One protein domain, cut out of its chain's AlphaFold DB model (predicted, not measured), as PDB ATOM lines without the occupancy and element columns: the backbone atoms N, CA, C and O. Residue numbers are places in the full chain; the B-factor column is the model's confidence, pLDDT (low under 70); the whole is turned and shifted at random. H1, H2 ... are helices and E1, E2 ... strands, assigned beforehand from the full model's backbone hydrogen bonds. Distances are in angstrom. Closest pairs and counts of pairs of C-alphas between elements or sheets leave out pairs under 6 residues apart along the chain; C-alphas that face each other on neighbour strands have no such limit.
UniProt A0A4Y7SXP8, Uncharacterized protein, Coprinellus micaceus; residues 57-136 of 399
ATOM      1  N   VAL A  57      -6.872  15.983 -52.947       83.56
ATOM      2  CA  VAL A  57      -5.829  16.276 -51.961       83.56
ATOM      3  C   VAL A  57      -4.712  15.262 -52.115       83.56
ATOM      4  O   VAL A  57      -4.954  14.060 -52.038       83.56
ATOM      5  N   HIS A  58      -3.486  15.734 -52.306       85.00
ATOM      6  CA  HIS A  58      -2.322  14.863 -52.378       85.00
ATOM      7  C   HIS A  58      -1.705  14.704 -50.988       85.00
ATOM      8  O   HIS A  58      -1.112  15.640 -50.457       85.00
ATOM      9  N   ALA A  59      -1.845  13.519 -50.399       85.56
ATOM     10  CA  ALA A  59      -1.206  13.206 -49.130       85.56
ATOM     11  C   ALA A  59       0.237  12.736 -49.369       85.56
ATOM     12  O   ALA A  59       0.490  11.897 -50.238       85.56
ATOM     13  N   GLY A  60       1.174  13.264 -48.580       86.06
ATOM     14  CA  GLY A  60       2.562  12.809 -48.589       86.06
ATOM     15  C   GLY A  60       2.696  11.350 -48.149       86.06
ATOM     16  O   GLY A  60       1.886  10.817 -47.384       86.06
ATOM     17  N   CYS A  61       3.744  10.688 -48.629       88.56
ATOM     18  CA  CYS A  61       4.059   9.329 -48.239       88.56
ATOM     19  C   CYS A  61       4.475   9.269 -46.771       88.56
ATOM     20  O   CYS A  61       5.546   9.749 -46.410       88.56
ATOM     21  N   LEU A  62       3.665   8.611 -45.946       88.69
ATOM     22  CA  LEU A  62       3.982   8.387 -44.538       88.69
ATOM     23  C   LEU A  62       5.233   7.524 -44.326       88.69
ATOM     24  O   LEU A  62       5.873   7.687 -43.300       88.69
ATOM     25  N   ASP A  63       5.604   6.657 -45.276       87.00
ATOM     26  CA  ASP A  63       6.739   5.735 -45.134       87.00
ATOM     27  C   ASP A  63       8.097   6.411 -45.399       87.00
ATOM     28  O   ASP A  63       9.011   6.349 -44.575       87.00
ATOM     29  N   CYS A  64       8.240   7.076 -46.552       86.12
ATOM     30  CA  CYS A  64       9.498   7.707 -46.968       86.12
ATOM     31  C   CYS A  64       9.495   9.236 -46.941       86.12
ATOM     32  O   CYS A  64      10.518   9.837 -47.259       86.12
ATOM     33  N   GLY A  65       8.379   9.873 -46.582       84.00
ATOM     34  CA  GLY A  65       8.253  11.331 -46.575       84.00
ATOM     35  C   GLY A  65       8.143  11.958 -47.966       84.00
ATOM     36  O   GLY A  65       8.248  13.172 -48.083       84.00
ATOM     37  N   HIS A  66       7.945  11.168 -49.028       84.88
ATOM     38  CA  HIS A  66       7.740  11.702 -50.377       84.88
ATOM     39  C   HIS A  66       6.495  12.592 -50.423       84.88
ATOM     40  O   HIS A  66       5.371  12.090 -50.390       84.88
ATOM     41  N   GLY A  67       6.700  13.905 -50.449       78.25
ATOM     42  CA  GLY A  67       5.633  14.894 -50.517       78.25
ATOM     43  C   GLY A  67       5.109  15.094 -51.941       78.25
ATOM     44  O   GLY A  67       5.782  14.729 -52.908       78.25
ATOM     45  N   PRO A  68       3.912  15.681 -52.091       72.94
ATOM     46  CA  PRO A  68       3.460  16.157 -53.390       72.94
ATOM     47  C   PRO A  68       4.423  17.209 -53.952       72.94
ATOM     48  O   PRO A  68       4.954  18.036 -53.210       72.94
ATOM     49  N   GLU A  69       4.616  17.215 -55.274       71.12
ATOM     50  CA  GLU A  69       5.252  18.352 -55.944       71.12
ATOM     51  C   GLU A  69       4.476  19.634 -55.628       71.12
ATOM     52  O   GLU A  69       3.246  19.674 -55.719       71.12
ATOM     53  N   VAL A  70       5.211  20.679 -55.253       64.62
ATOM     54  CA  VAL A  70       4.655  21.967 -54.835       64.62
ATOM     55  C   VAL A  70       3.844  22.573 -55.977       64.62
ATOM     56  O   VAL A  70       4.381  22.902 -57.038       64.62
ATOM     57  N   VAL A  71       2.537  22.735 -55.771       55.03
ATOM     58  CA  VAL A  71       1.633  23.247 -56.804       55.03
ATOM     59  C   VAL A  71       1.631  24.780 -56.800       55.03
ATOM     60  O   VAL A  71       0.741  25.417 -56.256       55.03
ATOM     61  N   GLY A  72       2.617  25.355 -57.491       56.44
ATOM     62  CA  GLY A  72       2.549  26.672 -58.136       56.44
ATOM     63  C   GLY A  72       2.676  27.942 -57.259       56.44
ATOM     64  O   GLY A  72       2.256  27.971 -56.110       56.44
ATOM     65  N   PRO A  73       3.186  29.054 -57.829       55.59
ATOM     66  CA  PRO A  73       3.529  30.304 -57.124       55.59
ATOM     67  C   PRO A  73       2.324  31.206 -56.764       55.59
ATOM     68  O   PRO A  73       2.441  32.426 -56.791       55.59
ATOM     69  N   LYS A  74       1.133  30.646 -56.506       65.75
ATOM     70  CA  LYS A  74      -0.130  31.415 -56.398       65.75
ATOM     71  C   LYS A  74      -0.843  31.334 -55.047       65.75
ATOM     72  O   LYS A  74      -1.998  31.738 -54.965       65.75
ATOM     73  N   THR A  75      -0.197  30.805 -54.017       78.38
ATOM     74  CA  THR A  75      -0.812  30.693 -52.688       78.38
ATOM     75  C   THR A  75      -0.396  31.879 -51.805       78.38
ATOM     76  O   THR A  75       0.678  32.457 -52.001       78.38
ATOM     77  N   GLU A  76      -1.230  32.276 -50.843       83.00
ATOM     78  CA  GLU A  76      -0.899  33.304 -49.840       83.00
ATOM     79  C   GLU A  76       0.412  32.982 -49.112       83.00
ATOM     80  O   GLU A  76       1.209  33.885 -48.831       83.00
ATOM     81  N   LEU A  77       0.678  31.691 -48.887       82.50
ATOM     82  CA  LEU A  77       1.952  31.202 -48.360       82.50
ATOM     83  C   LEU A  77       3.148  31.789 -49.122       82.50
ATOM     84  O   LEU A  77       4.045  32.355 -48.492       82.50
ATOM     85  N   PHE A  78       3.139  31.723 -50.460       84.19
ATOM     86  CA  PHE A  78       4.204  32.277 -51.305       84.19
ATOM     87  C   PHE A  78       4.322  33.794 -51.170       84.19
ATOM     88  O   PHE A  78       5.436  34.313 -51.082       84.19
ATOM     89  N   SER A  79       3.197  34.508 -51.090       85.19
ATOM     90  CA  SER A  79       3.182  35.965 -50.917       85.19
ATOM     91  C   SER A  79       3.867  36.409 -49.618       85.19
ATOM     92  O   SER A  79       4.517  37.453 -49.580       85.19
ATOM     93  N   ILE A  80       3.782  35.604 -48.556       85.25
ATOM     94  CA  ILE A  80       4.401  35.904 -47.256       85.25
ATOM     95  C   ILE A  80       5.881  35.533 -47.237       85.25
ATOM     96  O   ILE A  80       6.743  36.314 -46.809       85.25
ATOM     97  N   ILE A  81       6.216  34.332 -47.709       85.88
ATOM     98  CA  ILE A  81       7.585  33.807 -47.621       85.88
ATOM     99  C   ILE A  81       8.497  34.347 -48.726       85.88
ATOM    100  O   ILE A  81       9.714  34.421 -48.513       85.88
ATOM    101  N   GLY A  82       7.911  34.875 -49.803       83.81
ATOM    102  CA  GLY A  82       8.588  35.366 -51.000       83.81
ATOM    103  C   GLY A  82       9.024  34.230 -51.929       83.81
ATOM    104  O   GLY A  82       8.883  33.055 -51.611       83.81
ATOM    105  N   GLU A  83       9.629  34.578 -53.064       80.62
ATOM    106  CA  GLU A  83      10.104  33.614 -54.076       80.62
ATOM    107  C   GLU A  83      11.436  32.925 -53.702       80.62
ATOM    108  O   GLU A  83      12.174  32.469 -54.572       80.62
ATOM    109  N   ASN A  84      11.788  32.857 -52.411       86.94
ATOM    110  CA  ASN A  84      13.010  32.177 -51.983       86.94
ATOM    111  C   ASN A  84      12.776  30.650 -51.964       86.94
ATOM    112  O   ASN A  84      11.990  30.179 -51.135       86.94
ATOM    113  N   PRO A  85      13.457  29.869 -52.824       86.44
ATOM    114  CA  PRO A  85      13.205  28.436 -52.950       86.44
ATOM    115  C   PRO A  85      13.532  27.663 -51.668       86.44
ATOM    116  O   PRO A  85      12.804  26.735 -51.326       86.44
ATOM    117  N   ASP A  86      14.550  28.071 -50.904       88.19
ATOM    118  CA  ASP A  86      14.934  27.388 -49.663       88.19
ATOM    119  C   ASP A  86      13.843  27.512 -48.594       88.19
ATOM    120  O   ASP A  86      13.570  26.559 -47.862       88.19
ATOM    121  N   HIS A  87      13.184  28.674 -48.511       91.31
ATOM    122  CA  HIS A  87      12.057  28.884 -47.598       91.31
ATOM    123  C   HIS A  87      10.866  28.007 -47.980       91.31
ATOM    124  O   HIS A  87      10.263  27.380 -47.111       91.31
ATOM    125  N   VAL A  88      10.551  27.952 -49.277       89.44
ATOM    126  CA  VAL A  88       9.452  27.144 -49.817       89.44
ATOM    127  C   VAL A  88       9.703  25.665 -49.536       89.44
ATOM    128  O   VAL A  88       8.862  25.018 -48.919       89.44
ATOM    129  N   HIS A  89      10.876  25.144 -49.909       89.06
ATOM    130  CA  HIS A  89      11.241  23.747 -49.663       89.06
ATOM    131  C   HIS A  89      11.212  23.403 -48.174       89.06
ATOM    132  O   HIS A  89      10.605  22.409 -47.793       89.06
ATOM    133  N   THR A  90      11.764  24.271 -47.319       92.56
ATOM    134  CA  THR A  90      11.745  24.068 -45.863       92.56
ATOM    135  C   THR A  90      10.318  23.912 -45.322       92.56
ATOM    136  O   THR A  90      10.074  23.062 -44.467       92.56
ATOM    137  N   LEU A  91       9.374  24.743 -45.773       92.50
ATOM    138  CA  LEU A  91       7.991  24.704 -45.288       92.50
ATOM    139  C   LEU A  91       7.215  23.512 -45.846       92.50
ATOM    140  O   LEU A  91       6.455  22.891 -45.107       92.50
ATOM    141  N   VAL A  92       7.466  23.152 -47.103       89.31
ATOM    142  CA  VAL A  92       6.883  21.969 -47.745       89.31
ATOM    143  C   VAL A  92       7.344  20.690 -47.052       89.31
ATOM    144  O   VAL A  92       6.506  19.866 -46.690       89.31
ATOM    145  N   ASP A  93       8.643  20.555 -46.776       89.12
ATOM    146  CA  ASP A  93       9.202  19.420 -46.030       89.12
ATOM    147  C   ASP A  93       8.633  19.346 -44.606       89.12
ATOM    148  O   ASP A  93       8.437  18.267 -44.042       89.12
ATOM    149  N   ALA A  94       8.324  20.504 -44.022       92.62
ATOM    150  CA  ALA A  94       7.663  20.601 -42.732       92.62
ATOM    151  C   ALA A  94       6.150  20.348 -42.785       92.62
ATOM    152  O   ALA A  94       5.549  20.261 -41.718       92.62
ATOM    153  N   GLY A  95       5.545  20.195 -43.967       90.31
ATOM    154  CA  GLY A  95       4.119  19.911 -44.157       90.31
ATOM    155  C   GLY A  95       3.210  21.128 -44.312       90.31
ATOM    156  O   GLY A  95       1.999  20.961 -44.390       90.31
ATOM    157  N   LEU A  96       3.758  22.340 -44.373       91.50
ATOM    158  CA  LEU A  96       3.003  23.569 -44.602       91.50
ATOM    159  C   LEU A  96       2.985  23.872 -46.108       91.50
ATOM    160  O   LEU A  96       3.827  24.620 -46.603       91.50
ATOM    161  N   VAL A  97       2.071  23.230 -46.845       87.44
ATOM    162  CA  VAL A  97       2.119  23.179 -48.323       87.44
ATOM    163  C   VAL A  97       1.143  24.113 -49.040       87.44
ATOM    164  O   VAL A  97       1.363  24.428 -50.206       87.44
ATOM    165  N   ASP A  98       0.076  24.560 -48.376       86.50
ATOM    166  CA  ASP A  98      -0.964  25.397 -48.983       86.50
ATOM    167  C   ASP A  98      -1.600  26.379 -47.981       86.50
ATOM    168  O   ASP A  98      -1.255  26.421 -46.795       86.50
ATOM    169  N   ASP A  99      -2.550  27.177 -48.472       87.62
ATOM    170  CA  ASP A  99      -3.232  28.211 -47.687       87.62
ATOM    171  C   ASP A  99      -4.210  27.641 -46.652       87.62
ATOM    172  O   ASP A  99      -4.567  28.329 -45.695       87.62
ATOM    173  N   ALA A 100      -4.657  26.390 -46.800       87.81
ATOM    174  CA  ALA A 100      -5.459  25.737 -45.773       87.81
ATOM    175  C   ALA A 100      -4.585  25.410 -44.553       87.81
ATOM    176  O   ALA A 100      -4.934  25.805 -43.440       87.81
ATOM    177  N   HIS A 101      -3.403  24.821 -44.766       90.75
ATOM    178  CA  HIS A 101      -2.439  24.584 -43.684       90.75
ATOM    179  C   HIS A 101      -2.014  25.894 -43.016       90.75
ATOM    180  O   HIS A 101      -1.881  25.976 -41.794       90.75
ATOM    181  N   LEU A 102      -1.825  26.943 -43.814       91.31
ATOM    182  CA  LEU A 102      -1.412  28.246 -43.317       91.31
ATOM    183  C   LEU A 102      -2.494  28.922 -42.452       91.31
ATOM    184  O   LEU A 102      -2.174  29.476 -41.399       91.31
ATOM    185  N   ARG A 103      -3.777  28.799 -42.821       91.12
ATOM    186  CA  ARG A 103      -4.906  29.255 -41.988       91.12
ATOM    187  C   ARG A 103      -4.937  28.568 -40.625       91.12
ATOM    188  O   ARG A 103      -5.056  29.259 -39.616       91.12
ATOM    189  N   ILE A 104      -4.763  27.247 -40.588       92.31
ATOM    190  CA  ILE A 104      -4.675  26.474 -39.336       92.31
ATOM    191  C   ILE A 104      -3.485  26.958 -38.509       92.31
ATOM    192  O   ILE A 104      -3.626  27.311 -37.341       92.31
ATOM    193  N   PHE A 105      -2.315  27.058 -39.144       94.44
ATOM    194  CA  PHE A 105      -1.090  27.513 -38.501       94.44
ATOM    195  C   PHE A 105      -1.272  28.866 -37.800       94.44
ATOM    196  O   PHE A 105      -0.801  29.041 -36.677       94.44
ATOM    197  N   TRP A 106      -1.969  29.830 -38.410       93.69
ATOM    198  CA  TRP A 106      -2.188  31.143 -37.793       93.69
ATOM    199  C   TRP A 106      -3.176  31.164 -36.636       93.69
ATOM    200  O   TRP A 106      -3.084  32.065 -35.797       93.69
ATOM    201  N   GLN A 107      -4.079  30.189 -36.564       92.31
ATOM    202  CA  GLN A 107      -4.965  30.022 -35.414       92.31
ATOM    203  C   GLN A 107      -4.197  29.517 -34.185       92.31
ATOM    204  O   GLN A 107      -4.649  29.698 -33.054       92.31
ATOM    205  N   TRP A 108      -3.000  28.949 -34.366       93.62
ATOM    206  CA  TRP A 108      -2.191  28.486 -33.247       93.62
ATOM    207  C   TRP A 108      -1.680  29.639 -32.369       93.62
ATOM    208  O   TRP A 108      -1.267  30.699 -32.871       93.62
ATOM    209  N   PRO A 109      -1.584  29.423 -31.039       92.81
ATOM    210  CA  PRO A 109      -0.949  30.382 -30.145       92.81
ATOM    211  C   PRO A 109       0.484  30.703 -30.588       92.81
ATOM    212  O   PRO A 109       1.205  29.834 -31.083       92.81
ATOM    213  N   LEU A 110       0.933  31.940 -30.352       92.25
ATOM    214  CA  LEU A 110       2.259  32.419 -30.776       92.25
ATOM    215  C   LEU A 110       3.407  31.489 -30.347       92.25
ATOM    216  O   LEU A 110       4.311  31.221 -31.136       92.25
ATOM    217  N   GLY A 111       3.347  30.943 -29.126       94.38
ATOM    218  CA  GLY A 111       4.344  29.990 -28.630       94.38
ATOM    219  C   GLY A 111       4.421  28.702 -29.461       94.38
ATOM    220  O   GLY A 111       5.513  28.201 -29.721       94.38
ATOM    221  N   HIS A 112       3.284  28.203 -29.951       95.38
ATOM    222  CA  HIS A 112       3.226  27.012 -30.800       95.38
ATOM    223  C   HIS A 112       3.738  27.292 -32.210       95.38
ATOM    224  O   HIS A 112       4.483  26.484 -32.760       95.38
ATOM    225  N   ARG A 113       3.433  28.468 -32.768       95.38
ATOM    226  CA  ARG A 113       3.997  28.902 -34.053       95.38
ATOM    227  C   ARG A 113       5.515  29.039 -33.999       95.38
ATOM    228  O   ARG A 113       6.210  28.553 -34.888       95.38
ATOM    229  N   ALA A 114       6.043  29.620 -32.922       94.75
ATOM    230  CA  ALA A 114       7.483  29.684 -32.694       94.75
ATOM    231  C   ALA A 114       8.104  28.282 -32.553       94.75
ATOM    232  O   ALA A 114       9.165  28.027 -33.121       94.75
ATOM    233  N   ARG A 115       7.428  27.355 -31.857       95.94
ATOM    234  CA  ARG A 115       7.861  25.952 -31.731       95.94
ATOM    235  C   ARG A 115       7.896  25.238 -33.085       95.94
ATOM    236  O   ARG A 115       8.880  24.559 -33.363       95.94
ATOM    237  N   PHE A 116       6.889  25.441 -33.937       96.56
ATOM    238  CA  PHE A 116       6.873  24.928 -35.311       96.56
ATOM    239  C   PHE A 116       8.093  25.422 -36.100       96.56
ATOM    240  O   PHE A 116       8.862  24.608 -36.605       96.56
ATOM    241  N   VAL A 117       8.334  26.741 -36.133       96.25
ATOM    242  CA  VAL A 117       9.487  27.316 -36.854       96.25
ATOM    243  C   VAL A 117      10.821  26.834 -36.264       96.25
ATOM    244  O   VAL A 117      11.780  26.581 -36.994       96.25
ATOM    245  N   GLY A 118      10.890  26.658 -34.943       94.88
ATOM    246  CA  GLY A 118      12.059  26.113 -34.253       94.88
ATOM    247  C   GLY A 118      12.371  24.657 -34.616       94.88
ATOM    248  O   GLY A 118      13.545  24.286 -34.619       94.88
ATOM    249  N   GLY A 119      11.347  23.867 -34.959       93.25
ATOM    250  CA  GLY A 119      11.454  22.465 -35.372       93.25
ATOM    251  C   GLY A 119      11.845  22.248 -36.838       93.25
ATOM    252  O   GLY A 119      12.049  21.107 -37.246       93.25
ATOM    253  N   LEU A 120      11.967  23.314 -37.637       95.00
ATOM    254  CA  LEU A 120      12.335  23.207 -39.049       95.00
ATOM    255  C   LEU A 120      13.794  22.761 -39.218       95.00
ATOM    256  O   LEU A 120      14.717  23.351 -38.645       95.00
ATOM    257  N   SER A 121      14.010  21.763 -40.076       93.50
ATOM    258  CA  SER A 121      15.335  21.225 -40.418       93.50
ATOM    259  C   SER A 121      16.077  22.130 -41.411       93.50
ATOM    260  O   SER A 121      16.350  21.753 -42.542       93.50
ATOM    261  N   THR A 122      16.382  23.361 -40.993       94.44
ATOM    262  CA  THR A 122      17.018  24.389 -41.834       94.44
ATOM    263  C   THR A 122      18.042  25.218 -41.050       94.44
ATOM    264  O   THR A 122      18.212  25.057 -39.832       94.44
ATOM    265  N   THR A 123      18.744  26.123 -41.735       95.25
ATOM    266  CA  THR A 123      19.762  26.984 -41.117       95.25
ATOM    267  C   THR A 123      19.148  27.937 -40.077       95.25
ATOM    268  O   THR A 123      17.980  28.322 -40.198       95.25
ATOM    269  N   PRO A 124      19.910  28.367 -39.051       94.56
ATOM    270  CA  PRO A 124      19.421  29.340 -38.071       94.56
ATOM    271  C   PRO A 124      18.941  30.651 -38.709       94.56
ATOM    272  O   PRO A 124      17.948  31.221 -38.265       94.56
ATOM    273  N   PHE A 125      19.611  31.093 -39.779       93.44
ATOM    274  CA  PHE A 125      19.231  32.287 -40.530       93.44
ATOM    275  C   PHE A 125      17.847  32.136 -41.173       93.44
ATOM    276  O   PHE A 125      16.976  32.978 -40.953       93.44
ATOM    277  N   VAL A 126      17.604  31.034 -41.891       92.12
ATOM    278  CA  VAL A 126      16.291  30.761 -42.503       92.12
ATOM    279  C   VAL A 126      15.200  30.668 -41.433       92.12
ATOM    280  O   VAL A 126      14.144  31.277 -41.592       92.12
ATOM    281  N   ARG A 127      15.460  30.002 -40.294       94.62
ATOM    282  CA  ARG A 127      14.502  29.963 -39.171       94.62
ATOM    283  C   ARG A 127      14.172  31.351 -38.641       94.62
ATOM    284  O   ARG A 127      13.004  31.631 -38.394       94.62
ATOM    285  N   GLN A 128      15.163  32.226 -38.484       94.06
ATOM    286  CA  GLN A 128      14.934  33.592 -38.014       94.06
ATOM    287  C   GLN A 128      14.065  34.393 -38.993       94.06
ATOM    288  O   GLN A 128      13.131  35.068 -38.562       94.06
ATOM    289  N   VAL A 129      14.328  34.286 -40.298       92.81
ATOM    290  CA  VAL A 129      13.528  34.958 -41.334       92.81
ATOM    291  C   VAL A 129      12.094  34.422 -41.353       92.81
ATOM    292  O   VAL A 129      11.143  35.203 -41.369       92.81
ATOM    293  N   LEU A 130      11.918  33.100 -41.293       93.50
ATOM    294  CA  LEU A 130      10.594  32.480 -41.223       93.50
ATOM    295  C   LEU A 130       9.851  32.870 -39.944       93.50
ATOM    296  O   LEU A 130       8.658  33.145 -40.002       93.50
ATOM    297  N   LEU A 131      10.540  32.980 -38.807       94.06
ATOM    298  CA  LEU A 131       9.935  33.419 -37.552       94.06
ATOM    299  C   LEU A 131       9.452  34.871 -37.634       94.06
ATOM    300  O   LEU A 131       8.372  35.176 -37.142       94.06
ATOM    301  N   GLN A 132      10.205  35.759 -38.286       93.06
ATOM    302  CA  GLN A 132       9.770  37.141 -38.511       93.06
ATOM    303  C   GLN A 132       8.530  37.216 -39.408       93.06
ATOM    304  O   GLN A 132       7.645  38.033 -39.164       93.06
ATOM    305  N   LYS A 133       8.449  36.354 -40.426       91.94
ATOM    306  CA  LYS A 133       7.346  36.338 -41.395       91.94
ATOM    307  C   LYS A 133       6.082  35.652 -40.872       91.94
ATOM    308  O   LYS A 133       4.981  36.118 -41.135       91.94
ATOM    309  N   LEU A 134       6.236  34.555 -40.134       91.81
ATOM    310  CA  LEU A 134       5.140  33.680 -39.697       91.81
ATOM    311  C   LEU A 134       4.765  33.869 -38.216       91.81
ATOM    312  O   LEU A 134       3.674  33.490 -37.789       91.81
ATOM    313  N   GLY A 135       5.658  34.459 -37.418       87.50
ATOM    314  CA  GLY A 135       5.458  34.692 -35.988       87.50
ATOM    315  C   GLY A 135       4.637  35.939 -35.649       87.50
ATOM    316  O   GLY A 135       4.302  36.130 -34.485       87.50
ATOM    317  N   GLY A 136       4.308  36.789 -36.627       85.00
ATOM    318  CA  GLY A 136       3.461  37.975 -36.432       85.00
ATOM    319  C   GLY A 136       1.969  37.644 -36.269       85.00
ATOM    320  O   GLY A 136       1.572  36.494 -36.449       85.00
TER     321      GLY A 136
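AT A GLANCE: This is residues 57 to 136 of the 399 residues of an uncharacterized protein of Coprinellus micaceus (UniProt A0A4Y7SXP8). Five short helices, H1 to H5, form a small cluster, H4 and H5 as a hairpin; short strand E1 and residues 60 to 75 make a folded-back stretch along its edge. The 80 printed residues run E1, H1, H2, H3, H4, H5, mostly helix. The whole is compact, radius of gyration of the C-alphas 12.1 A, spanning 28 by 27 by 25 A.

IN THESE COORDINATES: Find C-alpha 57 at (-5.829, 16.276, -51.961), where E1, residues 57 to 59, begins. Then come H1, 76 to 81; H2, 85 to 93; H3, 99 to 107; H4, 110 to 118; and H5, 124 to 134, 15.0 A long, ending at (5.140, 33.680, -39.697).

HOW THE PARTS SIT: From hub H1, look to H5: they touch, closest C-alphas Ile 80 and Lys 133, 6.6 A. H4 and H5, a helical hairpin, touch at Val 117 and Arg 127, closest C-alphas, 6.1 A. In H1 to H5 every O i to N i+4 pair is within hydrogen-bond range. E1 pairs with no named strand.

THE WHOLE: The printed part has no cut. The E1 to H1 link is long; within it, residues 70 to 74 have pLDDT under 70.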